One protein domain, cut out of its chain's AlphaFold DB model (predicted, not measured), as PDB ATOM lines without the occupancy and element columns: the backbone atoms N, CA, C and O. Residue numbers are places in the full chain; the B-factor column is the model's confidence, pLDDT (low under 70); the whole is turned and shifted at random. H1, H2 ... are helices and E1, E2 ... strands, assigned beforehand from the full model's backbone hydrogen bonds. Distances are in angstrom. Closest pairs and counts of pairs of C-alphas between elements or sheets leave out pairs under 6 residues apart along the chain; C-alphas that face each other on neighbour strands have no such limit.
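Overview. This is residues 375 to 482 and 558 to 630 of the 667 residues of the protein "FGE-sulfatase domain-containing protein" of Planctomycetes bacterium (UniProt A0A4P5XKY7). A strongly twisted, curled sheet of six strands, E1 E2 E3 E5 E6 E7, lies partly face to face with a second twisted sheet of E4, E8, E9, E10 and E11, like a flattened, incompletely closed barrel. H1 covers the face of the six-strand sheet turned away from the second sheet; the tip of the E1-E2 hairpin lies towards one end of the long axis, H2 towards the other. The printed part has 181 residues in the order H1 E1 E2 H2 E3 E4 E5 E6 E7 E8 E9 E10 E11; the class is mostly strand, and the pairs in both sheets are antiparallel. It is compact, with a radius of gyration of the C-alphas of 16.3 A, yet elongated, spanning 58 by 34 by 30 A.

Arrangement. H1, residues 377 to 386, is on the sheet that runs E1, residues 405 to 412, E2, 418 to 428, E3, 452 to 459, E5, 472 to 479, E6, 558 to 564, and E7, 569 to 575. H1 and this sheet form two layers, a helix on one face of a sheet, at a height of 8.7 A, with the C-alphas of Leu 380 and Ala 458 the closest of H1 and E3 at 5.5 A. E1 and E2 form a hairpin, with N 407 and O 424 at 2.9 A. Of the neighbour strands, E2 and E3 have N 425 and O 458 within hydrogen-bond range at 2.8 A, E3 and E5 have N 457 and O 474 at 2.8 A, E5 and E6 have N 477 and O 561 at 2.8 A, and E6 and E7, a hairpin, have N 560 and O 573 at 2.9 A. E3 bends by 50 degrees at residue 455. H2, residues 440 to 449, touches E5, the C-alphas of Thr 447 and Arg 479 being closest at 4.8 A. E9, residues 588 to 592, E10, 601 to 611, and E11, 618 to 629, form a meander, each strand the antiparallel neighbour of the one before; N 590 and O 605 are 2.9 A apart, N 606 and O 624 2.8 A. With E8, residues 580 to 583, they form a Greek key, the first strand pairing with the fourth; N 582 and O 619 are 3.0 A apart. E4, residues 463 to 465, pairs with E11 through N 464 and O 627, 2.8 A. E1 touches E9, the C-alphas of Val 405 and Leu 589 being closest at 6.5 A. In H1 every O i to N i+4 pair is within hydrogen-bond range, in H2 5 of 6.

Along the chain. H1 begins at C-alpha 377 (184.860, 177.420, 281.652). E2 is 28.1 A long, E10 31.9 A and E11 34.7 A, ending at C-alpha 629 (166.040, 182.355, 284.794).

Size, cuts and confidence. The C-alphas of Glu 414 and Asn 437, the two farthest apart, are 58.2 A from each other. Residues 483 to 557 are not printed; C-alphas 482 and 558 are 8.2 A apart across the cut. The links H1 to E1 and E2 to H2 are long. Residues 594 to 599 are under pLDDT 70.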
ATOM      1  N   PRO A 375     182.720 173.254 284.719       94.69
ATOM      2  CA  PRO A 375     181.480 173.788 284.153       94.69
ATOM      3  C   PRO A 375     181.570 175.283 283.812       94.69
ATOM      4  O   PRO A 375     182.099 176.076 284.597       94.69
ATOM      5  N   GLY A 376     181.074 175.670 282.633       95.75
ATOM      6  CA  GLY A 376     181.047 177.067 282.181       95.75
ATOM      7  C   GLY A 376     182.417 177.675 281.839       95.75
ATOM      8  O   GLY A 376     182.485 178.836 281.427       95.75
ATOM      9  N   TYR A 377     183.519 176.930 281.983       97.31
ATOM     10  CA  TYR A 377     184.860 177.420 281.652       97.31
ATOM     11  C   TYR A 377     184.985 177.754 280.167       97.31
ATOM     12  O   TYR A 377     185.435 178.841 279.805       97.31
ATOM     13  N   ASP A 378     184.567 176.827 279.303       97.88
ATOM     14  CA  ASP A 378     184.774 176.972 277.864       97.88
ATOM     15  C   ASP A 378     183.889 178.070 277.264       97.88
ATOM     16  O   ASP A 378     184.347 178.783 276.376       97.88
ATOM     17  N   LEU A 379     182.682 178.281 277.812       97.50
ATOM     18  CA  LEU A 379     181.829 179.425 277.475       97.50
ATOM     19  C   LEU A 379     182.586 180.744 277.654       97.50
ATOM     20  O   LEU A 379     182.690 181.543 276.726       97.50
ATOM     21  N   LEU A 380     183.143 180.945 278.853       97.50
ATOM     22  CA  LEU A 380     183.871 182.160 279.198       97.50
ATOM     23  C   LEU A 380     185.091 182.344 278.290       97.50
ATOM     24  O   LEU A 380     185.276 183.421 277.731       97.50
ATOM     25  N   VAL A 381     185.909 181.302 278.117       96.56
ATOM     26  CA  VAL A 381     187.117 181.373 277.279       96.56
ATOM     27  C   VAL A 381     186.772 181.706 275.830       96.56
ATOM     28  O   VAL A 381     187.424 182.565 275.234       96.56
ATOM     29  N   SER A 382     185.758 181.057 275.259       96.19
ATOM     30  CA  SER A 382     185.395 181.243 273.853       96.19
ATOM     31  C   SER A 382     184.787 182.610 273.592       96.19
ATOM     32  O   SER A 382     185.177 183.263 272.628       96.19
ATOM     33  N   TRP A 383     183.898 183.087 274.463       96.00
ATOM     34  CA  TRP A 383     183.314 184.420 274.311       96.00
ATOM     35  C   TRP A 383     184.351 185.519 274.515       96.00
ATOM     36  O   TRP A 383     184.395 186.458 273.725       96.00
ATOM     37  N   VAL A 384     185.248 185.375 275.499       95.12
ATOM     38  CA  VAL A 384     186.343 186.339 275.672       95.12
ATOM     39  C   VAL A 384     187.265 186.348 274.453       95.12
ATOM     40  O   VAL A 384     187.685 187.413 274.007       95.12
ATOM     41  N   SER A 385     187.542 185.176 273.874       91.50
ATOM     42  CA  SER A 385     188.361 185.060 272.661       91.50
ATOM     43  C   SER A 385     187.676 185.640 271.419       91.50
ATOM     44  O   SER A 385     188.367 186.102 270.514       91.50
ATOM     45  N   ALA A 386     186.339 185.618 271.362       89.50
ATOM     46  CA  ALA A 386     185.555 186.199 270.271       89.50
ATOM     47  C   ALA A 386     185.511 187.736 270.319       89.50
ATOM     48  O   ALA A 386     185.378 188.380 269.281       89.50
ATOM     49  N   GLY A 387     185.673 188.316 271.508       89.50
ATOM     50  CA  GLY A 387     185.786 189.753 271.716       89.50
ATOM     51  C   GLY A 387     185.286 190.144 273.098       89.50
ATOM     52  O   GLY A 387     184.160 189.811 273.468       89.50
ATOM     53  N   TYR A 388     186.112 190.867 273.854       93.06
ATOM     54  CA  TYR A 388     185.776 191.288 275.210       93.06
ATOM     55  C   TYR A 388     186.222 192.717 275.507       93.06
ATOM     56  O   TYR A 388     187.397 193.054 275.333       93.06
ATOM     57  N   ASP A 389     185.292 193.540 275.985       93.12
ATOM     58  CA  ASP A 389     185.591 194.875 276.488       93.12
ATOM     59  C   ASP A 389     186.213 194.796 277.890       93.12
ATOM     60  O   ASP A 389     185.562 194.469 278.880       93.12
ATOM     61  N   GLN A 390     187.505 195.112 277.969       92.38
ATOM     62  CA  GLN A 390     188.268 195.153 279.218       92.38
ATOM     63  C   GLN A 390     188.495 196.592 279.702       92.38
ATOM     64  O   GLN A 390     189.447 196.856 280.429       92.38
ATOM     65  N   THR A 391     187.657 197.559 279.316       91.31
ATOM     66  CA  THR A 391     187.924 198.978 279.624       91.31
ATOM     67  C   THR A 391     187.884 199.304 281.119       91.31
ATOM     68  O   THR A 391     188.564 200.229 281.556       91.31
ATOM     69  N   MET A 392     187.136 198.540 281.923       92.31
ATOM     70  CA  MET A 392     187.139 198.668 283.388       92.31
ATOM     71  C   MET A 392     188.352 197.983 284.047       92.31
ATOM     72  O   MET A 392     188.581 198.163 285.247       92.31
ATOM     73  N   PHE A 393     189.138 197.201 283.300       94.50
ATOM     74  CA  PHE A 393     190.301 196.515 283.850       94.50
ATOM     75  C   PHE A 393     191.443 197.505 284.103       94.50
ATOM     76  O   PHE A 393     191.657 198.467 283.366       94.50
ATOM     77  N   GLY A 394     192.213 197.251 285.159       89.38
ATOM     78  CA  GLY A 394     193.478 197.941 285.388       89.38
ATOM     79  C   GLY A 394     194.515 197.602 284.311       89.38
ATOM     80  O   GLY A 394     194.462 196.545 283.687       89.38
ATOM     81  N   ALA A 395     195.506 198.476 284.123       87.44
ATOM     82  CA  ALA A 395     196.638 198.193 283.238       87.44
ATOM     83  C   ALA A 395     197.331 196.884 283.651       87.44
ATOM     84  O   ALA A 395     197.654 196.734 284.825       87.44
ATOM     85  N   ASP A 396     197.546 195.961 282.710       86.88
ATOM     86  CA  ASP A 396     198.110 194.614 282.928       86.88
ATOM     87  C   ASP A 396     197.291 193.699 283.865       86.88
ATOM     88  O   ASP A 396     197.768 192.651 284.320       86.88
ATOM     89  N   GLN A 397     196.050 194.074 284.176       93.06
ATOM     90  CA  GLN A 397     195.099 193.198 284.847       93.06
ATOM     91  C   GLN A 397     194.534 192.210 283.818       93.06
ATOM     92  O   GLN A 397     194.184 192.588 282.704       93.06
ATOM     93  N   ALA A 398     194.441 190.935 284.183       93.75
ATOM     94  CA  ALA A 398     193.942 189.878 283.310       93.75
ATOM     95  C   ALA A 398     192.820 189.088 283.989       93.75
ATOM     96  O   ALA A 398     192.620 189.183 285.200       93.75
ATOM     97  N   ILE A 399     192.104 188.276 283.215       95.75
ATOM     98  CA  ILE A 399     191.157 187.297 283.755       95.75
ATOM     99  C   ILE A 399     191.940 186.125 284.350       95.75
ATOM    100  O   ILE A 399     192.803 185.540 283.693       95.75
ATOM    101  N   ASP A 400     191.620 185.747 285.584       94.94
ATOM    102  CA  ASP A 400     192.184 184.571 286.235       94.94
ATOM    103  C   ASP A 400     191.315 183.332 285.981       94.94
ATOM    104  O   ASP A 400     190.492 182.906 286.795       94.94
ATOM    105  N   TYR A 401     191.544 182.721 284.821       94.19
ATOM    106  CA  TYR A 401     190.885 181.482 284.408       94.19
ATOM    107  C   TYR A 401     191.157 180.293 285.339       94.19
ATOM    108  O   TYR A 401     190.386 179.331 285.348       94.19
ATOM    109  N   LYS A 402     192.250 180.316 286.116       91.31
ATOM    110  CA  LYS A 402     192.587 179.213 287.024       91.31
ATOM    111  C   LYS A 402     191.547 179.094 288.133       91.31
ATOM    112  O   LYS A 402     191.181 177.972 288.486       91.31
ATOM    113  N   ASN A 403     191.078 180.237 288.630       92.44
ATOM    114  CA  ASN A 403     190.096 180.352 289.704       92.44
ATOM    115  C   ASN A 403     188.662 180.584 289.185       92.44
ATOM    116  O   ASN A 403     187.812 181.079 289.924       92.44
ATOM    117  N   GLN A 404     188.375 180.240 287.926       96.19
ATOM    118  CA  GLN A 404     187.015 180.265 287.384       96.19
ATOM    119  C   GLN A 404     186.105 179.262 288.116       96.19
ATOM    120  O   GLN A 404     186.535 178.161 288.467       96.19
ATOM    121  N   VAL A 405     184.841 179.646 288.314       96.31
ATOM    122  CA  VAL A 405     183.761 178.783 288.813       96.31
ATOM    123  C   VAL A 405     182.501 178.981 287.984       96.31
ATOM    124  O   VAL A 405     182.247 180.074 287.479       96.31
ATOM    125  N   GLY A 406     181.691 177.939 287.842       95.44
ATOM    126  CA  GLY A 406     180.487 178.014 287.030       95.44
ATOM    127  C   GLY A 406     179.610 176.781 287.141       95.44
ATOM    128  O   GLY A 406     179.941 175.820 287.834       95.44
ATOM    129  N   VAL A 407     178.494 176.828 286.429       93.88
ATOM    130  CA  VAL A 407     177.541 175.733 286.244       93.88
ATOM    131  C   VAL A 407     177.196 175.625 284.772       93.88
ATOM    132  O   VAL A 407     177.248 176.620 284.048       93.88
ATOM    133  N   GLU A 408     176.827 174.432 284.323       93.75
ATOM    134  CA  GLU A 408     176.329 174.257 282.959       93.75
ATOM    135  C   GLU A 408     175.346 173.095 282.822       93.75
ATOM    136  O   GLU A 408     175.337 172.178 283.641       93.75
ATOM    137  N   ARG A 409     174.554 173.105 281.755       91.19
ATOM    138  CA  ARG A 409     173.607 172.055 281.383       91.19
ATOM    139  C   ARG A 409     173.485 172.001 279.863       91.19
ATOM    140  O   ARG A 409     173.397 173.038 279.213       91.19
ATOM    141  N   TYR A 410     173.429 170.795 279.312       91.31
ATOM    142  CA  TYR A 410     173.128 170.564 277.900       91.31
ATOM    143  C   TYR A 410     171.752 169.934 277.742       91.31
ATOM    144  O   TYR A 410     171.426 169.006 278.472       91.31
ATOM    145  N   VAL A 411     170.994 170.361 276.737       88.31
ATOM    146  CA  VAL A 411     169.900 169.562 276.173       88.31
ATOM    147  C   VAL A 411     170.418 168.971 274.870       88.31
ATOM    148  O   VAL A 411     170.789 169.708 273.956       88.31
ATOM    149  N   LEU A 412     170.500 167.644 274.797       87.62
ATOM    150  CA  LEU A 412     171.059 166.938 273.645       87.62
ATOM    151  C   LEU A 412     169.948 166.475 272.699       87.62
ATOM    152  O   LEU A 412     168.878 166.060 273.140       87.62
ATOM    153  N   ALA A 413     170.218 166.522 271.397       85.44
ATOM    154  CA  ALA A 413     169.416 165.830 270.395       85.44
ATOM    155  C   ALA A 413     169.676 164.308 270.436       85.44
ATOM    156  O   ALA A 413     170.611 163.845 271.089       85.44
ATOM    157  N   GLU A 414     168.883 163.518 269.704       83.25
ATOM    158  CA  GLU A 414     169.023 162.048 269.649       83.25
ATOM    159  C   GLU A 414     170.411 161.589 269.175       83.25
ATOM    160  O   GLU A 414     170.933 160.574 269.631       83.25
ATOM    161  N   ASN A 415     171.046 162.364 268.292       81.06
ATOM    162  CA  ASN A 415     172.410 162.111 267.824       81.06
ATOM    163  C   ASN A 415     173.493 162.485 268.862       81.06
ATOM    164  O   ASN A 415     174.681 162.312 268.597       81.06
ATOM    165  N   GLY A 416     173.095 163.004 270.028       87.38
ATOM    166  CA  GLY A 416     173.968 163.427 271.119       87.38
ATOM    167  C   GLY A 416     174.664 164.774 270.915       87.38
ATOM    168  O   GLY A 416     175.535 165.125 271.717       87.38
ATOM    169  N   PHE A 417     174.300 165.529 269.875       90.06
ATOM    170  CA  PHE A 417     174.776 166.893 269.651       90.06
ATOM    171  C   PHE A 417     173.953 167.912 270.471       90.06
ATOM    172  O   PHE A 417     172.755 167.689 270.678       90.06
ATOM    173  N   PRO A 418     174.549 169.021 270.955       91.88
ATOM    174  CA  PRO A 418     173.818 170.073 271.661       91.88
ATOM    175  C   PRO A 418     172.676 170.673 270.834       91.88
ATOM    176  O   PRO A 418     172.892 171.169 269.731       91.88
ATOM    177  N   LYS A 419     171.472 170.676 271.407       86.50
ATOM    178  CA  LYS A 419     170.337 171.483 270.947       86.50
ATOM    179  C   LYS A 419     170.266 172.800 271.719       86.50
ATOM    180  O   LYS A 419     170.034 173.847 271.132       86.50
ATOM    181  N   GLU A 420     170.472 172.728 273.033       88.75
ATOM    182  CA  GLU A 420     170.487 173.884 273.932       88.75
ATOM    183  C   GLU A 420     171.679 173.756 274.887       88.75
ATOM    184  O   GLU A 420     172.048 172.650 275.305       88.75
ATOM    185  N   TYR A 421     172.283 174.889 275.232       93.56
ATOM    186  CA  TYR A 421     173.354 174.988 276.216       93.56
ATOM    187  C   TYR A 421     173.021 176.111 277.191       93.56
ATOM    188  O   TYR A 421     172.783 177.244 276.778       93.56
ATOM    189  N   HIS A 422     173.015 175.774 278.475       93.38
ATOM    190  CA  HIS A 422     172.732 176.696 279.562       93.38
ATOM    191  C   HIS A 422     173.935 176.765 280.487       93.38
ATOM    192  O   HIS A 422     174.469 175.723 280.870       93.38
ATOM    193  N   ALA A 423     174.369 177.956 280.874       95.12
ATOM    194  CA  ALA A 423     175.534 178.126 281.720       95.12
ATOM    195  C   ALA A 423     175.585 179.493 282.399       95.12
ATOM    196  O   ALA A 423     175.142 180.509 281.864       95.12
ATOM    197  N   PHE A 424     176.233 179.490 283.560       95.75
ATOM    198  CA  PHE A 424     176.749 180.674 284.230       95.75
ATOM    199  C   PHE A 424     178.212 180.417 284.588       95.75
ATOM    200  O   PHE A 424     178.564 179.343 285.077       95.75
ATOM    201  N   SER A 425     179.071 181.406 284.379       97.50
ATOM    202  CA  SER A 425     180.502 181.314 284.636       97.50
ATOM    203  C   SER A 425     181.024 182.631 285.182       97.50
ATOM    204  O   SER A 425     180.699 183.693 284.659       97.50
ATOM    205  N   PHE A 426     181.857 182.561 286.215       97.81
ATOM    206  CA  PHE A 426     182.557 183.697 286.789       97.81
ATOM    207  C   PHE A 426     184.055 183.410 286.878       97.81
ATOM    208  O   PHE A 426     184.462 182.370 287.399       97.81
ATOM    209  N   ALA A 427     184.878 184.365 286.452       97.62
ATOM    210  CA  ALA A 427     186.308 184.370 286.738       97.62
ATOM    211  C   ALA A 427     186.732 185.723 287.319       97.62
ATOM    212  O   ALA A 427     186.358 186.763 286.768       97.62
ATOM    213  N   PRO A 428     187.517 185.747 288.407       96.88
ATOM    214  CA  PRO A 428     187.986 186.994 288.980       96.88
ATOM    215  C   PRO A 428     189.053 187.630 288.084       96.88
ATOM    216  O   PRO A 428     189.643 186.992 287.210       96.88
ATOM    217  N   VAL A 429     189.333 188.902 288.338       96.69
ATOM    218  CA  VAL A 429     190.547 189.543 287.825       96.69
ATOM    219  C   VAL A 429     191.790 189.025 288.562       96.69
ATOM    220  O   VAL A 429     191.716 188.557 289.696       96.69
ATOM    221  N   SER A 430     192.963 189.130 287.945       95.06
ATOM    222  CA  SER A 430     194.221 188.599 288.482       95.06
ATOM    223  C   SER A 430     194.719 189.304 289.750       95.06
ATOM    224  O   SER A 430     195.530 188.742 290.486       95.06
ATOM    225  N   TRP A 431     194.301 190.552 289.979       94.81
ATOM    226  CA  TRP A 431     194.675 191.384 291.131       94.81
ATOM    227  C   TRP A 431     193.824 192.666 291.186       94.81
ATOM    228  O   TRP A 431     193.212 192.996 290.183       94.81
ATOM    229  N   LEU A 432     193.800 193.416 292.301       93.62
ATOM    230  CA  LEU A 432     192.982 194.643 292.458       93.62
ATOM    231  C   LEU A 432     193.739 195.978 292.361       93.62
ATOM    232  O   LEU A 432     193.166 196.968 291.914       93.62
ATOM    233  N   THR A 433     194.997 196.060 292.809       91.50
ATOM    234  CA  THR A 433     195.777 197.306 292.746       91.50
ATOM    235  C   THR A 433     197.273 197.093 292.484       91.50
ATOM    236  O   THR A 433     197.884 196.125 292.936       91.50
ATOM    237  N   SER A 434     197.896 198.060 291.812       90.00
ATOM    238  CA  SER A 434     199.348 198.160 291.612       90.00
ATOM    239  C   SER A 434     200.041 199.099 292.614       90.00
ATOM    240  O   SER A 434     201.241 199.351 292.508       90.00
ATOM    241  N   ASP A 435     199.318 199.616 293.618       90.06
ATOM    242  CA  ASP A 435     199.889 200.528 294.618       90.06
ATOM    243  C   ASP A 435     201.054 199.900 295.393       90.06
ATOM    244  O   ASP A 435     200.992 198.745 295.802       90.06
ATOM    245  N   LYS A 436     202.077 200.696 295.728       88.06
ATOM    246  CA  LYS A 436     203.235 200.222 296.516       88.06
ATOM    247  C   LYS A 436     202.860 199.639 297.885       88.06
ATOM    248  O   LYS A 436     203.520 198.727 298.360       88.06
ATOM    249  N   ASN A 437     201.822 200.189 298.518       89.00
ATOM    250  CA  ASN A 437     201.355 199.807 299.852       89.00
ATOM    251  C   ASN A 437     199.845 199.531 299.793       89.00
ATOM    252  O   ASN A 437     199.069 200.428 300.162       89.00
ATOM    253  N   PRO A 438     199.426 198.360 299.281       89.81
ATOM    254  CA  PRO A 438     198.018 198.021 299.120       89.81
ATOM    255  C   PRO A 438     197.354 197.808 300.485       89.81
ATOM    256  O   PRO A 438     197.923 197.199 301.392       89.81
ATOM    257  N   SER A 439     196.124 198.285 300.634       91.75
ATOM    258  CA  SER A 439     195.266 197.960 301.772       91.75
ATOM    259  C   SER A 439     193.811 197.941 301.325       91.75
ATOM    260  O   SER A 439     193.456 198.606 300.350       91.75
ATOM    261  N   LEU A 440     192.966 197.207 302.052       91.56
ATOM    262  CA  LEU A 440     191.527 197.199 301.796       91.56
ATOM    263  C   LEU A 440     190.952 198.621 301.847       91.56
ATOM    264  O   LEU A 440     190.248 199.013 300.929       91.56
ATOM    265  N   GLN A 441     191.339 199.415 302.849       91.56
ATOM    266  CA  GLN A 441     190.891 200.800 302.990       91.56
ATOM    267  C   GLN A 441     191.176 201.642 301.734       91.56
ATOM    268  O   GLN A 441     190.292 202.335 301.249       91.56
ATOM    269  N   LYS A 442     192.385 201.550 301.163       91.88
ATOM    270  CA  LYS A 442     192.730 202.303 299.945       91.88
ATOM    271  C   LYS A 442     191.951 201.833 298.725       91.88
ATOM    272  O   LYS A 442     191.624 202.636 297.860       91.88
ATOM    273  N   ILE A 443     191.689 200.530 298.633       92.44
ATOM    274  CA  ILE A 443     190.857 199.972 297.565       92.44
ATOM    275  C   ILE A 443     189.443 200.520 297.694       92.44
ATOM    276  O   ILE A 443     188.909 201.052 296.732       92.44
ATOM    277  N   GLU A 444     188.867 200.452 298.887       91.88
ATOM    278  CA  GLU A 444     187.541 200.979 299.180       91.88
ATOM    279  C   GLU A 444     187.422 202.475 298.853       91.88
ATOM    280  O   GLU A 444     186.490 202.856 298.146       91.88
ATOM    281  N   GLU A 445     188.390 203.294 299.270       90.69
ATOM    282  CA  GLU A 445     188.474 204.723 298.927       90.69
ATOM    283  C   GLU A 445     188.531 204.940 297.404       90.69
ATOM    284  O   GLU A 445     187.782 205.755 296.864       90.69
ATOM    285  N   LYS A 446     189.352 204.164 296.678       90.44
ATOM    286  CA  LYS A 446     189.403 204.210 295.205       90.44
ATOM    287  C   LYS A 446     188.068 203.838 294.568       90.44
ATOM    288  O   LYS A 446     187.660 204.475 293.599       90.44
ATOM    289  N   THR A 447     187.368 202.850 295.124       92.44
ATOM    290  CA  THR A 447     186.077 202.416 294.576       92.44
ATOM    291  C   THR A 447     185.002 203.493 294.695       92.44
ATOM    292  O   THR A 447     184.103 203.541 293.867       92.44
ATOM    293  N   GLN A 448     185.088 204.395 295.681       91.12
ATOM    294  CA  GLN A 448     184.154 205.522 295.801       91.12
ATOM    295  C   GLN A 448     184.323 206.533 294.659       91.12
ATOM    296  O   GLN A 448     183.349 207.209 294.307       91.12
ATOM    297  N   GLN A 449     185.528 206.619 294.079       86.94
ATOM    298  CA  GLN A 449     185.824 207.446 292.911       86.94
ATOM    299  C   GLN A 449     185.247 206.847 291.626       86.94
ATOM    300  O   GLN A 449     184.546 207.530 290.885       86.94
ATOM    301  N   SER A 450     185.539 205.574 291.372       88.56
ATOM    302  CA  SER A 450     185.050 204.829 290.213       88.56
ATOM    303  C   SER A 450     184.954 203.346 290.566       88.56
ATOM    304  O   SER A 450     185.810 202.864 291.312       88.56
ATOM    305  N   PRO A 451     183.979 202.595 290.018       93.31
ATOM    306  CA  PRO A 451     183.938 201.149 290.179       93.31
ATOM    307  C   PRO A 451     185.262 200.505 289.761       93.31
ATOM    308  O   PRO A 451     185.848 200.897 288.751       93.31
ATOM    309  N   ILE A 452     185.717 199.513 290.529       93.88
ATOM    310  CA  ILE A 452     186.892 198.703 290.178       93.88
ATOM    311  C   ILE A 452     186.432 197.345 289.661       93.88
ATOM    312  O   ILE A 452     185.528 196.753 290.254       93.88
ATOM    313  N   ALA A 453     187.059 196.832 288.602       96.31
ATOM    314  CA  ALA A 453     186.796 195.477 288.131       96.31
ATOM    315  C   ALA A 453     187.211 194.447 289.193       96.31
ATOM    316  O   ALA A 453     188.313 194.509 289.747       96.31
ATOM    317  N   ILE A 454     186.328 193.486 289.453       96.31
ATOM    318  CA  ILE A 454     186.575 192.341 290.339       96.31
ATOM    319  C   ILE A 454     186.486 191.003 289.598       96.31
ATOM    320  O   ILE A 454     187.029 190.006 290.072       96.31
ATOM    321  N   GLY A 455     185.860 190.966 288.419       97.12
ATOM    322  CA  GLY A 455     185.847 189.779 287.576       97.12
ATOM    323  C   GLY A 455     185.003 189.920 286.319       97.12
ATOM    324  O   GLY A 455     184.511 190.994 285.991       97.12
ATOM    325  N   THR A 456     184.851 188.801 285.624       98.19
ATOM    326  CA  THR A 456     184.071 188.649 284.397       98.19
ATOM    327  C   THR A 456     183.000 187.599 284.625       98.19
ATOM    328  O   THR A 456     183.289 186.544 285.193       98.19
ATOM    329  N   ILE A 457     181.787 187.875 284.163       97.94
ATOM    330  CA  ILE A 457     180.680 186.926 284.127       97.94
ATOM    331  C   ILE A 457     180.361 186.597 282.668       97.94
ATOM    332  O   ILE A 457     180.237 187.504 281.853       97.94
ATOM    333  N   ALA A 458     180.171 185.317 282.362       97.69
ATOM    334  CA  ALA A 458     179.536 184.849 281.135       97.69
ATOM    335  C   ALA A 458     178.265 184.079 281.503       97.69
ATOM    336  O   ALA A 458     178.312 183.200 282.365       97.69
ATOM    337  N   THR A 459     177.138 184.394 280.872       96.12
ATOM    338  CA  THR A 459     175.880 183.676 281.114       96.12
ATOM    339  C   THR A 459     175.057 183.556 279.839       96.12
ATOM    340  O   THR A 459     174.913 184.524 279.091       96.12
ATOM    341  N   THR A 460     174.505 182.369 279.596       95.31
ATOM    342  CA  THR A 460     173.452 182.157 278.587       95.31
ATOM    343  C   THR A 460     172.081 182.510 279.147       95.31
ATOM    344  O   THR A 460     171.158 182.791 278.397       95.31
ATOM    345  N   GLU A 461     171.958 182.542 280.471       93.44
ATOM    346  CA  GLU A 461     170.706 182.787 281.166       93.44
ATOM    347  C   GLU A 461     170.509 184.266 281.487       93.44
ATOM    348  O   GLU A 461     171.463 184.998 281.778       93.44
ATOM    349  N   LYS A 462     169.245 184.689 281.497       94.31
ATOM    350  CA  LYS A 462     168.835 186.023 281.940       94.31
ATOM    351  C   LYS A 462     169.010 186.140 283.456       94.31
ATOM    352  O   LYS A 462     168.520 185.282 284.191       94.31
ATOM    353  N   MET A 463     169.613 187.225 283.948       94.19
ATOM    354  CA  MET A 463     169.530 187.541 285.382       94.19
ATOM    355  C   MET A 463     168.243 188.314 285.655       94.19
ATOM    356  O   MET A 463     167.883 189.242 284.930       94.19
ATOM    357  N   LEU A 464     167.523 187.914 286.695       91.88
ATOM    358  CA  LEU A 464     166.256 188.528 287.083       91.88
ATOM    359  C   LEU A 464     166.469 189.695 288.049       91.88
ATOM    360  O   LEU A 464     165.733 190.678 287.993       91.88
ATOM    361  N   VAL A 465     167.474 189.587 288.924       87.00
ATOM    362  CA  VAL A 465     167.823 190.610 289.918       87.00
ATOM    363  C   VAL A 465     169.353 190.733 289.998       87.00
ATOM    364  O   VAL A 465     169.977 189.848 290.579       87.00
ATOM    365  N   PRO A 466     169.970 191.791 289.436       90.12
ATOM    366  CA  PRO A 466     169.334 192.834 288.631       90.12
ATOM    367  C   PRO A 466     168.863 192.271 287.280       90.12
ATOM    368  O   PRO A 466     169.330 191.222 286.845       90.12
ATOM    369  N   ALA A 467     167.930 192.959 286.618       94.19
ATOM    370  CA  ALA A 467     167.434 192.535 285.311       94.19
ATOM    371  C   ALA A 467     168.526 192.720 284.243       94.19
ATOM    372  O   ALA A 467     168.749 193.834 283.772       94.19
ATOM    373  N   LEU A 468     169.202 191.633 283.869       95.88
ATOM    374  CA  LEU A 468     170.265 191.618 282.864       95.88
ATOM    375  C   LEU A 468     169.934 190.620 281.751       95.88
ATOM    376  O   LEU A 468     169.426 189.534 282.050       95.88
ATOM    377  N   PRO A 469     170.199 190.962 280.480       94.88
ATOM    378  CA  PRO A 469     169.914 190.083 279.352       94.88
ATOM    379  C   PRO A 469     170.710 188.765 279.388       94.88
ATOM    380  O   PRO A 469     171.735 188.623 280.056       94.88
ATOM    381  N   ALA A 470     170.180 187.783 278.664       93.94
ATOM    382  CA  ALA A 470     170.820 186.503 278.389       93.94
ATOM    383  C   ALA A 470     171.948 186.648 277.351       93.94
ATOM    384  O   ALA A 470     172.043 187.666 276.668       93.94
ATOM    385  N   ASN A 471     172.741 185.588 277.182       93.94
ATOM    386  CA  ASN A 471     173.762 185.449 276.138       93.94
ATOM    387  C   ASN A 471     174.810 186.572 276.098       93.94
ATOM    388  O   ASN A 471     175.100 187.125 275.036       93.94
ATOM    389  N   GLN A 472     175.369 186.929 277.259       93.62
ATOM    390  CA  GLN A 472     176.235 188.101 277.362       93.62
ATOM    391  C   GLN A 472     177.421 187.925 278.318       93.62
ATOM    392  O   GLN A 472     177.355 187.207 279.321       93.62
ATOM    393  N   LEU A 473     178.513 188.621 277.982       96.81
ATOM    394  CA  LEU A 473     179.626 188.903 278.882       96.81
ATOM    395  C   LEU A 473     179.350 190.178 279.678       96.81
ATOM    396  O   LEU A 473     178.924 191.189 279.111       96.81
ATOM    397  N   TYR A 474     179.674 190.131 280.966       97.56
ATOM    398  CA  TYR A 474     179.661 191.287 281.849       97.56
ATOM    399  C   TYR A 474     181.001 191.452 282.550       97.56
ATOM    400  O   TYR A 474     181.495 190.510 283.178       97.56
ATOM    401  N   THR A 475     181.531 192.671 282.548       97.88
ATOM    402  CA  THR A 475     182.550 193.058 283.521       97.88
ATOM    403  C   THR A 475     181.853 193.389 284.835       97.88
ATOM    404  O   THR A 475     180.998 194.278 284.904       97.88
ATOM    405  N   LEU A 476     182.202 192.645 285.884       97.62
ATOM    406  CA  LEU A 476     181.695 192.849 287.232       97.62
ATOM    407  C   LEU A 476     182.610 193.829 287.963       97.62
ATOM    408  O   LEU A 476     183.779 193.531 288.224       97.62
ATOM    409  N   GLY A 477     182.057 194.980 288.322       96.38
ATOM    410  CA  GLY A 477     182.699 195.993 289.143       96.38
ATOM    411  C   GLY A 477     182.170 196.026 290.576       96.38
ATOM    412  O   GLY A 477     181.079 195.535 290.865       96.38
ATOM    413  N   TYR A 478     182.918 196.661 291.473       95.94
ATOM    414  CA  TYR A 478     182.474 196.982 292.831       95.94
ATOM    415  C   TYR A 478     182.655 198.471 293.131       95.94
ATOM    416  O   TYR A 478     183.701 199.049 292.821       95.94
ATOM    417  N   ARG A 479     181.652 199.071 293.780       94.31
ATOM    418  CA  ARG A 479     181.674 200.444 294.293       94.31
ATOM    419  C   ARG A 479     181.228 200.463 295.758       94.31
ATOM    420  O   ARG A 479     180.123 200.017 296.055       94.31
ATOM    421  N   LYS A 480     182.044 201.009 296.664       94.50
ATOM    422  CA  LYS A 480     181.646 201.248 298.062       94.50
ATOM    423  C   LYS A 480     180.676 202.430 298.178       94.50
ATOM    424  O   LYS A 480     180.738 203.368 297.383       94.50
ATOM    425  N   GLU A 481     179.807 202.401 299.187       92.94
ATOM    426  CA  GLU A 481     178.976 203.538 299.588       92.94
ATOM    427  C   GLU A 481     179.798 204.792 299.906       92.94
ATOM    428  O   GLU A 481     180.988 204.745 300.217       92.94
ATOM    429  N   GLY A 482     179.126 205.934 299.873       92.00
ATOM    430  CA  GLY A 482     179.669 207.231 300.217       92.00
ATOM    431  C   GLY A 482     180.444 207.896 299.085       92.00
ATOM    432  O   GLY A 482     180.371 207.531 297.906       92.00
ATOM    433  N   ALA A 558     176.896 200.121 299.245       93.75
ATOM    434  CA  ALA A 558     177.784 199.442 298.318       93.75
ATOM    435  C   ALA A 558     176.970 198.754 297.217       93.75
ATOM    436  O   ALA A 558     175.852 198.276 297.443       93.75
ATOM    437  N   ALA A 559     177.547 198.676 296.025       95.31
ATOM    438  CA  ALA A 559     176.911 198.033 294.892       95.31
ATOM    439  C   ALA A 559     177.920 197.295 294.012       95.31
ATOM    440  O   ALA A 559     179.038 197.762 293.772       95.31
ATOM    441  N   PHE A 560     177.478 196.160 293.481       96.81
ATOM    442  CA  PHE A 560     178.096 195.539 292.321       96.81
ATOM    443  C   PHE A 560     177.599 196.226 291.057       96.81
ATOM    444  O   PHE A 560     176.416 196.542 290.943       96.81
ATOM    445  N   ILE A 561     178.503 196.462 290.117       96.81
ATOM    446  CA  ILE A 561     178.250 197.201 288.883       96.81
ATOM    447  C   ILE A 561     178.422 196.245 287.712       96.81
ATOM    448  O   ILE A 561     179.399 195.505 287.670       96.81
ATOM    449  N   PHE A 562     177.488 196.265 286.768       97.31
ATOM    450  CA  PHE A 562     177.521 195.402 285.594       97.31
ATOM    451  C   PHE A 562     177.730 196.261 284.354       97.31
ATOM    452  O   PHE A 562     176.874 197.079 283.999       97.31
ATOM    453  N   GLN A 563     178.886 196.080 283.724       96.88
ATOM    454  CA  GLN A 563     179.216 196.668 282.433       96.88
ATOM    455  C   GLN A 563     179.058 195.596 281.358       96.88
ATOM    456  O   GLN A 563     179.566 194.488 281.517       96.88
ATOM    457  N   ASP A 564     178.325 195.904 280.298       95.88
ATOM    458  CA  ASP A 564     178.166 195.005 279.164       95.88
ATOM    459  C   ASP A 564     179.428 194.943 278.289       95.88
ATOM    460  O   ASP A 564     180.373 195.718 278.443       95.88
ATOM    461  N   ASN A 565     179.428 194.023 277.326       94.62
ATOM    462  CA  ASN A 565     180.538 193.856 276.392       94.62
ATOM    463  C   ASN A 565     180.722 195.014 275.383       94.62
ATOM    464  O   ASN A 565     181.610 194.950 274.540       94.62
ATOM    465  N   ALA A 566     179.876 196.049 275.429       93.75
ATOM    466  CA  ALA A 566     180.054 197.293 274.679       93.75
ATOM    467  C   ALA A 566     180.676 198.401 275.552       93.75
ATOM    468  O   ALA A 566     180.738 199.562 275.140       93.75
ATOM    469  N   GLY A 567     181.099 198.065 276.773       92.81
ATOM    470  CA  GLY A 567     181.707 198.997 277.711       92.81
ATOM    471  C   GLY A 567     180.695 199.890 278.438       92.81
ATOM    472  O   GLY A 567     181.091 200.829 279.138       92.81
ATOM    473  N   LYS A 568     179.388 199.624 278.331       95.06
ATOM    474  CA  LYS A 568     178.345 200.435 278.963       95.06
ATOM    475  C   LYS A 568     177.935 199.845 280.307       95.06
ATOM    476  O   LYS A 568     177.622 198.666 280.415       95.06
ATOM    477  N   ILE A 569     177.866 200.683 281.343       95.88
ATOM    478  CA  ILE A 569     177.239 200.295 282.613       95.88
ATOM    479  C   ILE A 569     175.725 200.221 282.394       95.88
ATOM    480  O   ILE A 569     175.105 201.219 282.019       95.88
ATOM    481  N   ILE A 570     175.144 199.041 282.615       96.00
ATOM    482  CA  ILE A 570     173.723 198.779 282.336       96.00
ATOM    483  C   ILE A 570     172.909 198.396 283.571       96.00
ATOM    484  O   ILE A 570     171.687 198.528 283.544       96.00
ATOM    485  N   ALA A 571     173.555 197.949 284.650       96.75
ATOM    486  CA  ALA A 571     172.872 197.637 285.898       96.75
ATOM    487  C   ALA A 571     173.784 197.812 287.116       96.75
ATOM    488  O   ALA A 571     175.014 197.782 287.024       96.75
ATOM    489  N   HIS A 572     173.158 197.926 288.286       95.88
ATOM    490  CA  HIS A 572     173.821 197.780 289.574       95.88
ATOM    491  C   HIS A 572     172.997 196.861 290.482       95.88
ATOM    492  O   HIS A 572     171.780 196.756 290.331       95.88
ATOM    493  N   LEU A 573     173.656 196.224 291.444       95.50
ATOM    494  CA  LEU A 573     173.019 195.440 292.495       95.50
ATOM    495  C   LEU A 573     173.541 195.901 293.853       95.50
ATOM    496  O   LEU A 573     174.724 195.738 294.152       95.50
ATOM    497  N   GLN A 574     172.660 196.480 294.668       92.94
ATOM    498  CA  GLN A 574     173.012 196.893 296.026       92.94
ATOM    499  C   GLN A 574     173.368 195.677 296.887       92.94
ATOM    500  O   GLN A 574     172.720 194.634 296.806       92.94
ATOM    501  N   THR A 575     174.367 195.828 297.750       88.75
ATOM    502  CA  THR A 575     174.807 194.779 298.669       88.75
ATOM    503  C   THR A 575     175.030 195.339 300.068       88.75
ATOM    504  O   THR A 575     175.505 196.458 300.245       88.75
ATOM    505  N   SER A 576     174.672 194.549 301.079       80.62
ATOM    506  CA  SER A 576     175.071 194.776 302.474       80.62
ATOM    507  C   SER A 576     176.373 194.053 302.831       80.62
ATOM    508  O   SER A 576     176.894 194.231 303.931       80.62
ATOM    509  N   SER A 577     176.896 193.222 301.924       74.62
ATOM    510  CA  SER A 577     178.144 192.494 302.132       74.62
ATOM    511  C   SER A 577     179.319 193.426 301.862       74.62
ATOM    512  O   SER A 577     179.540 193.833 300.722       74.62
ATOM    513  N   SER A 578     180.086 193.743 302.904       76.44
ATOM    514  CA  SER A 578     181.334 194.484 302.764       76.44
ATOM    515  C   SER A 578     182.420 193.617 302.127       76.44
ATOM    516  O   SER A 578     182.441 192.391 302.274       76.44
ATOM    517  N   LEU A 579     183.369 194.267 301.455       88.81
ATOM    518  CA  LEU A 579     184.635 193.635 301.108       88.81
ATOM    519  C   LEU A 579     185.395 193.273 302.388       88.81
ATOM    520  O   LEU A 579     185.412 194.041 303.347       88.81
ATOM    521  N   ASN A 580     186.042 192.108 302.404       89.81
ATOM    522  CA  ASN A 580     186.789 191.640 303.572       89.81
ATOM    523  C   ASN A 580     188.205 191.222 303.183       89.81
ATOM    524  O   ASN A 580     188.403 190.471 302.232       89.81
ATOM    525  N   SER A 581     189.199 191.682 303.944       90.19
ATOM    526  CA  SER A 581     190.579 191.229 303.769       90.19
ATOM    527  C   SER A 581     190.699 189.789 304.255       90.19
ATOM    528  O   SER A 581     190.376 189.490 305.402       90.19
ATOM    529  N   SER A 582     191.238 188.912 303.419       87.00
ATOM    530  CA  SER A 582     191.427 187.501 303.749       87.00
ATOM    531  C   SER A 582     192.715 186.952 303.140       87.00
ATOM    532  O   SER A 582     193.375 187.595 302.319       87.00
ATOM    533  N   SER A 583     193.086 185.736 303.532       88.81
ATOM    534  CA  SER A 583     193.956 184.912 302.689       88.81
ATOM    535  C   SER A 583     193.232 184.586 301.379       88.81
ATOM    536  O   SER A 583     191.999 184.550 301.357       88.81
ATOM    537  N   ILE A 584     193.982 184.343 300.300       87.12
ATOM    538  CA  ILE A 584     193.397 183.844 299.050       87.12
ATOM    539  C   ILE A 584     192.752 182.489 299.303       87.12
ATOM    540  O   ILE A 584     193.399 181.565 299.799       87.12
ATOM    541  N   VAL A 585     191.477 182.397 298.948       86.00
ATOM    542  CA  VAL A 585     190.672 181.178 298.981       86.00
ATOM    543  C   VAL A 585     190.158 180.885 297.578       86.00
ATOM    544  O   VAL A 585     190.095 181.785 296.739       86.00
ATOM    545  N   ALA A 586     189.826 179.623 297.316       85.81
ATOM    546  CA  ALA A 586     189.166 179.259 296.072       85.81
ATOM    547  C   ALA A 586     187.804 179.953 295.992       85.81
ATOM    548  O   ALA A 586     187.111 180.090 297.003       85.81
ATOM    549  N   ASN A 587     187.434 180.367 294.785       90.44
ATOM    550  CA  ASN A 587     186.082 180.835 294.536       90.44
ATOM    551  C   ASN A 587     185.109 179.668 294.690       90.44
ATOM    552  O   ASN A 587     185.453 178.518 294.407       90.44
ATOM    553  N   ASP A 588     183.899 179.985 295.121       91.38
ATOM    554  CA  ASP A 588     182.837 179.012 295.323       91.38
ATOM    555  C   ASP A 588     181.522 179.554 294.768       91.38
ATOM    556  O   ASP A 588     181.288 180.767 294.745       91.38
ATOM    557  N   LEU A 589     180.680 178.644 294.294       92.00
ATOM    558  CA  LEU A 589     179.400 178.974 293.695       92.00
ATOM    559  C   LEU A 589     178.354 177.971 294.159       92.00
ATOM    560  O   LEU A 589     178.388 176.793 293.799       92.00
ATOM    561  N   LEU A 590     177.397 178.474 294.933       90.50
ATOM    562  CA  LEU A 590     176.199 177.740 295.305       90.50
ATOM    563  C   LEU A 590     175.109 178.035 294.282       90.50
ATOM    564  O   LEU A 590     174.820 179.195 293.983       90.50
ATOM    565  N   PHE A 591     174.509 176.970 293.764       88.25
ATOM    566  CA  PHE A 591     173.462 177.023 292.756       88.25
ATOM    567  C   PHE A 591     172.247 176.257 293.264       88.25
ATOM    568  O   PHE A 591     172.283 175.032 293.369       88.25
ATOM    569  N   ASP A 592     171.191 176.981 293.618       83.06
ATOM    570  CA  ASP A 592     170.012 176.410 294.256       83.06
ATOM    571  C   ASP A 592     168.759 176.705 293.426       83.06
ATOM    572  O   ASP A 592     168.216 177.814 293.448       83.06
ATOM    573  N   SER A 593     168.302 175.698 292.682       72.69
ATOM    574  CA  SER A 593     167.051 175.745 291.921       72.69
ATOM    575  C   SER A 593     165.804 175.472 292.772       72.69
ATOM    576  O   SER A 593     164.693 175.701 292.302       72.69
ATOM    577  N   ALA A 594     165.955 175.005 294.019       61.50
ATOM    578  CA  ALA A 594     164.853 174.644 294.914       61.50
ATOM    579  C   ALA A 594     164.401 175.807 295.816       61.50
ATOM    580  O   ALA A 594     163.252 175.845 296.256       61.50
ATOM    581  N   LYS A 595     165.274 176.789 296.076       56.00
ATOM    582  CA  LYS A 595     164.947 178.013 296.836       56.00
ATOM    583  C   LYS A 595     163.920 178.929 296.168       56.00
ATOM    584  O   LYS A 595     163.490 179.911 296.777       56.00
ATOM    585  N   THR A 596     163.516 178.645 294.937       52.66
ATOM    586  CA  THR A 596     162.548 179.449 294.199       52.66
ATOM    587  C   THR A 596     161.192 178.735 294.186       52.66
ATOM    588  O   THR A 596     161.091 177.532 293.969       52.66
ATOM    589  N   LYS A 597     160.098 179.474 294.437       49.19
ATOM    590  CA  LYS A 597     158.722 178.920 294.402       49.19
ATOM    591  C   LYS A 597     158.314 178.407 293.012       49.19
ATOM    592  O   LYS A 597     157.311 177.719 292.873       49.19
ATOM    593  N   GLU A 598     159.089 178.771 291.999       55.31
ATOM    594  CA  GLU A 598     158.920 178.429 290.598       55.31
ATOM    595  C   GLU A 598     160.206 177.711 290.178       55.31
ATOM    596  O   GLU A 598     161.197 178.377 289.894       55.31
ATOM    597  N   GLY A 599     160.216 176.372 290.147       59.94
ATOM    598  CA  GLY A 599     161.419 175.547 289.909       59.94
ATOM    599  C   GLY A 599     162.139 175.748 288.561       59.94
ATOM    600  O   GLY A 599     163.028 174.978 288.221       59.94
ATOM    601  N   ALA A 600     161.758 176.769 287.790       73.50
ATOM    602  CA  ALA A 600     162.447 177.264 286.607       73.50
ATOM    603  C   ALA A 600     163.396 178.444 286.908       73.50
ATOM    604  O   ALA A 600     163.890 179.062 285.978       73.50
ATOM    605  N   LYS A 601     163.643 178.798 288.175       86.25
ATOM    606  CA  LYS A 601     164.577 179.864 288.582       86.25
ATOM    607  C   LYS A 601     165.628 179.305 289.533       86.25
ATOM    608  O   LYS A 601     165.300 178.459 290.361       86.25
ATOM    609  N   ALA A 602     166.848 179.830 289.491       87.00
ATOM    610  CA  ALA A 602     167.899 179.449 290.435       87.00
ATOM    611  C   ALA A 602     168.450 180.658 291.193       87.00
ATOM    612  O   ALA A 602     168.756 181.693 290.599       87.00
ATOM    613  N   HIS A 603     168.589 180.509 292.513       90.06
ATOM    614  CA  HIS A 603     169.371 181.427 293.337       90.06
ATOM    615  C   HIS A 603     170.846 181.059 293.221       90.06
ATOM    616  O   HIS A 603     171.220 179.904 293.437       90.06
ATOM    617  N   VAL A 604     171.674 182.047 292.903       91.62
ATOM    618  CA  VAL A 604     173.121 181.893 292.788       91.62
ATOM    619  C   VAL A 604     173.781 182.716 293.881       91.62
ATOM    620  O   VAL A 604     173.568 183.924 293.975       91.62
ATOM    621  N   GLU A 605     174.609 182.064 294.693       93.69
ATOM    622  CA  GLU A 605     175.501 182.726 295.643       93.69
ATOM    623  C   GLU A 605     176.947 182.475 295.209       93.69
ATOM    624  O   GLU A 605     177.467 181.365 295.316       93.69
ATOM    625  N   LEU A 606     177.593 183.529 294.713       94.25
ATOM    626  CA  LEU A 606     178.997 183.542 294.328       94.25
ATOM    627  C   LEU A 606     179.837 184.105 295.477       94.25
ATOM    628  O   LEU A 606     179.671 185.259 295.882       94.25
ATOM    629  N   ARG A 607     180.792 183.311 295.955       94.25
ATOM    630  CA  ARG A 607     181.813 183.724 296.923       94.25
ATOM    631  C   ARG A 607     183.141 183.833 296.194       94.25
ATOM    632  O   ARG A 607     183.740 182.823 295.832       94.25
ATOM    633  N   GLY A 608     183.572 185.064 295.948       92.69
ATOM    634  CA  GLY A 608     184.792 185.346 295.203       92.69
ATOM    635  C   GLY A 608     185.914 185.873 296.090       92.69
ATOM    636  O   GLY A 608     185.662 186.527 297.101       92.69
ATOM    637  N   CYS A 609     187.157 185.631 295.686       93.94
ATOM    638  CA  CYS A 609     188.355 186.200 296.283       93.94
ATOM    639  C   CYS A 609     189.300 186.698 295.186       93.94
ATOM    640  O   CYS A 609     189.627 185.965 294.253       93.94
ATOM    641  N   VAL A 610     189.757 187.943 295.309       94.81
ATOM    642  CA  VAL A 610     190.670 188.570 294.345       94.81
ATOM    643  C   VAL A 610     191.976 188.954 295.040       94.81
ATOM    644  O   VAL A 610     191.925 189.589 296.098       94.81
ATOM    645  N   PRO A 611     193.156 188.627 294.485       93.75
ATOM    646  CA  PRO A 611     194.426 189.101 295.025       93.75
ATOM    647  C   PRO A 611     194.499 190.620 295.144       93.75
ATOM    648  O   PRO A 611     194.078 191.347 294.252       93.75
ATOM    649  N   LEU A 612     195.082 191.123 296.237       91.94
ATOM    650  CA  LEU A 612     195.346 192.562 296.357       91.94
ATOM    651  C   LEU A 612     196.302 193.018 295.251       91.94
ATOM    652  O   LEU A 612     196.035 194.004 294.571       91.94
ATOM    653  N   GLN A 613     197.384 192.262 295.056       91.19
ATOM    654  CA  GLN A 613     198.361 192.440 293.982       91.19
ATOM    655  C   GLN A 613     198.746 191.084 293.394       91.19
ATOM    656  O   GLN A 613     198.583 190.046 294.044       91.19
ATOM    657  N   ALA A 614     199.318 191.100 292.190       86.38
ATOM    658  CA  ALA A 614     199.796 189.896 291.526       86.38
ATOM    659  C   ALA A 614     200.765 189.100 292.425       86.38
ATOM    660  O   ALA A 614     201.697 189.652 293.011       86.38
ATOM    661  N   GLY A 615     200.529 187.791 292.553       81.88
ATOM    662  CA  GLY A 615     201.383 186.875 293.317       81.88
ATOM    663  C   GLY A 615     201.273 186.967 294.847       81.88
ATOM    664  O   GLY A 615     201.968 186.225 295.545       81.88
ATOM    665  N   GLN A 616     200.415 187.830 295.401       84.69
ATOM    666  CA  GLN A 616     200.234 187.924 296.852       84.69
ATOM    667  C   GLN A 616     199.300 186.845 297.413       84.69
ATOM    668  O   GLN A 616     198.335 186.427 296.784       84.69
ATOM    669  N   LYS A 617     199.565 186.440 298.664       87.00
ATOM    670  CA  LYS A 617     198.724 185.495 299.428       87.00
ATOM    671  C   LYS A 617     197.518 186.146 300.110       87.00
ATOM    672  O   LYS A 617     196.671 185.430 300.638       87.00
ATOM    673  N   LYS A 618     197.467 187.479 300.155       90.38
ATOM    674  CA  LYS A 618     196.339 188.244 300.694       90.38
ATOM    675  C   LYS A 618     195.449 188.714 299.552       90.38
ATOM    676  O   LYS A 618     195.946 189.174 298.524       90.38
ATOM    677  N   GLY A 619     194.149 188.641 299.776       92.38
ATOM    678  CA  GLY A 619     193.142 189.100 298.840       92.38
ATOM    679  C   GLY A 619     191.974 189.767 299.531       92.38
ATOM    680  O   GLY A 619     191.957 189.969 300.748       92.38
ATOM    681  N   VAL A 620     191.003 190.112 298.706       93.69
ATOM    682  CA  VAL A 620     189.735 190.683 299.113       93.69
ATOM    683  C   VAL A 620     188.642 189.713 298.715       93.69
ATOM    684  O   VAL A 620     188.504 189.374 297.541       93.69
ATOM    685  N   SER A 621     187.885 189.269 299.708       94.12
ATOM    686  CA  SER A 621     186.727 188.412 299.511       94.12
ATOM    687  C   SER A 621     185.451 189.234 299.388       94.12
ATOM    688  O   SER A 621     185.294 190.261 300.059       94.12
ATOM    689  N   PHE A 622     184.533 188.753 298.559       93.75
ATOM    690  CA  PHE A 622     183.213 189.331 298.348       93.75
ATOM    691  C   PHE A 622     182.159 188.229 298.194       93.75
ATOM    692  O   PHE A 622     182.471 187.081 297.869       93.75
ATOM    693  N   LYS A 623     180.898 188.600 298.416       94.88
ATOM    694  CA  LYS A 623     179.737 187.742 298.181       94.88
ATOM    695  C   LYS A 623     178.754 188.463 297.265       94.88
ATOM    696  O   LYS A 623     178.335 189.574 297.586       94.88
ATOM    697  N   LEU A 624     178.405 187.826 296.153       94.25
ATOM    698  CA  LEU A 624     177.410 188.283 295.188       94.25
ATOM    699  C   LEU A 624     176.241 187.288 295.179       94.25
ATOM    700  O   LEU A 624     176.457 186.091 295.021       94.25
ATOM    701  N   GLU A 625     175.015 187.783 295.331       93.56
ATOM    702  CA  GLU A 625     173.794 186.968 295.329       93.56
ATOM    703  C   GLU A 625     172.809 187.498 294.294       93.56
ATOM    704  O   GLU A 625     172.521 188.691 294.284       93.56
ATOM    705  N   PHE A 626     172.291 186.632 293.429       91.81
ATOM    706  CA  PHE A 626     171.356 187.009 292.368       91.81
ATOM    707  C   PHE A 626     170.494 185.814 291.960       91.81
ATOM    708  O   PHE A 626     170.725 184.679 292.371       91.81
ATOM    709  N   THR A 627     169.478 186.070 291.142       91.44
ATOM    710  CA  THR A 627     168.607 185.023 290.598       91.44
ATOM    711  C   THR A 627     168.730 184.992 289.087       91.44
ATOM    712  O   THR A 627     168.652 186.045 288.452       91.44
ATOM    713  N   ILE A 628     168.870 183.798 288.518       90.62
ATOM    714  CA  ILE A 628     168.802 183.585 287.072       90.62
ATOM    715  C   ILE A 628     167.520 182.855 286.683       90.62
ATOM    716  O   ILE A 628     166.959 182.076 287.460       90.62
ATOM    717  N   ASP A 629     167.056 183.143 285.475       89.25
ATOM    718  CA  ASP A 629     166.040 182.355 284.794       89.25
ATOM    719  C   ASP A 629     166.686 181.053 284.302       89.25
ATOM    720  O   ASP A 629     167.758 181.090 283.722       89.25
ATOM    721  N   CYS A 630     166.088 179.905 284.590       82.19
ATOM    722  CA  CYS A 630     166.540 178.589 284.131       82.19
ATOM    723  C   CYS A 630     165.466 177.896 283.283       82.19
ATOM    724  O   CYS A 630     165.460 176.663 283.177       82.19
TER     725      CYS A 630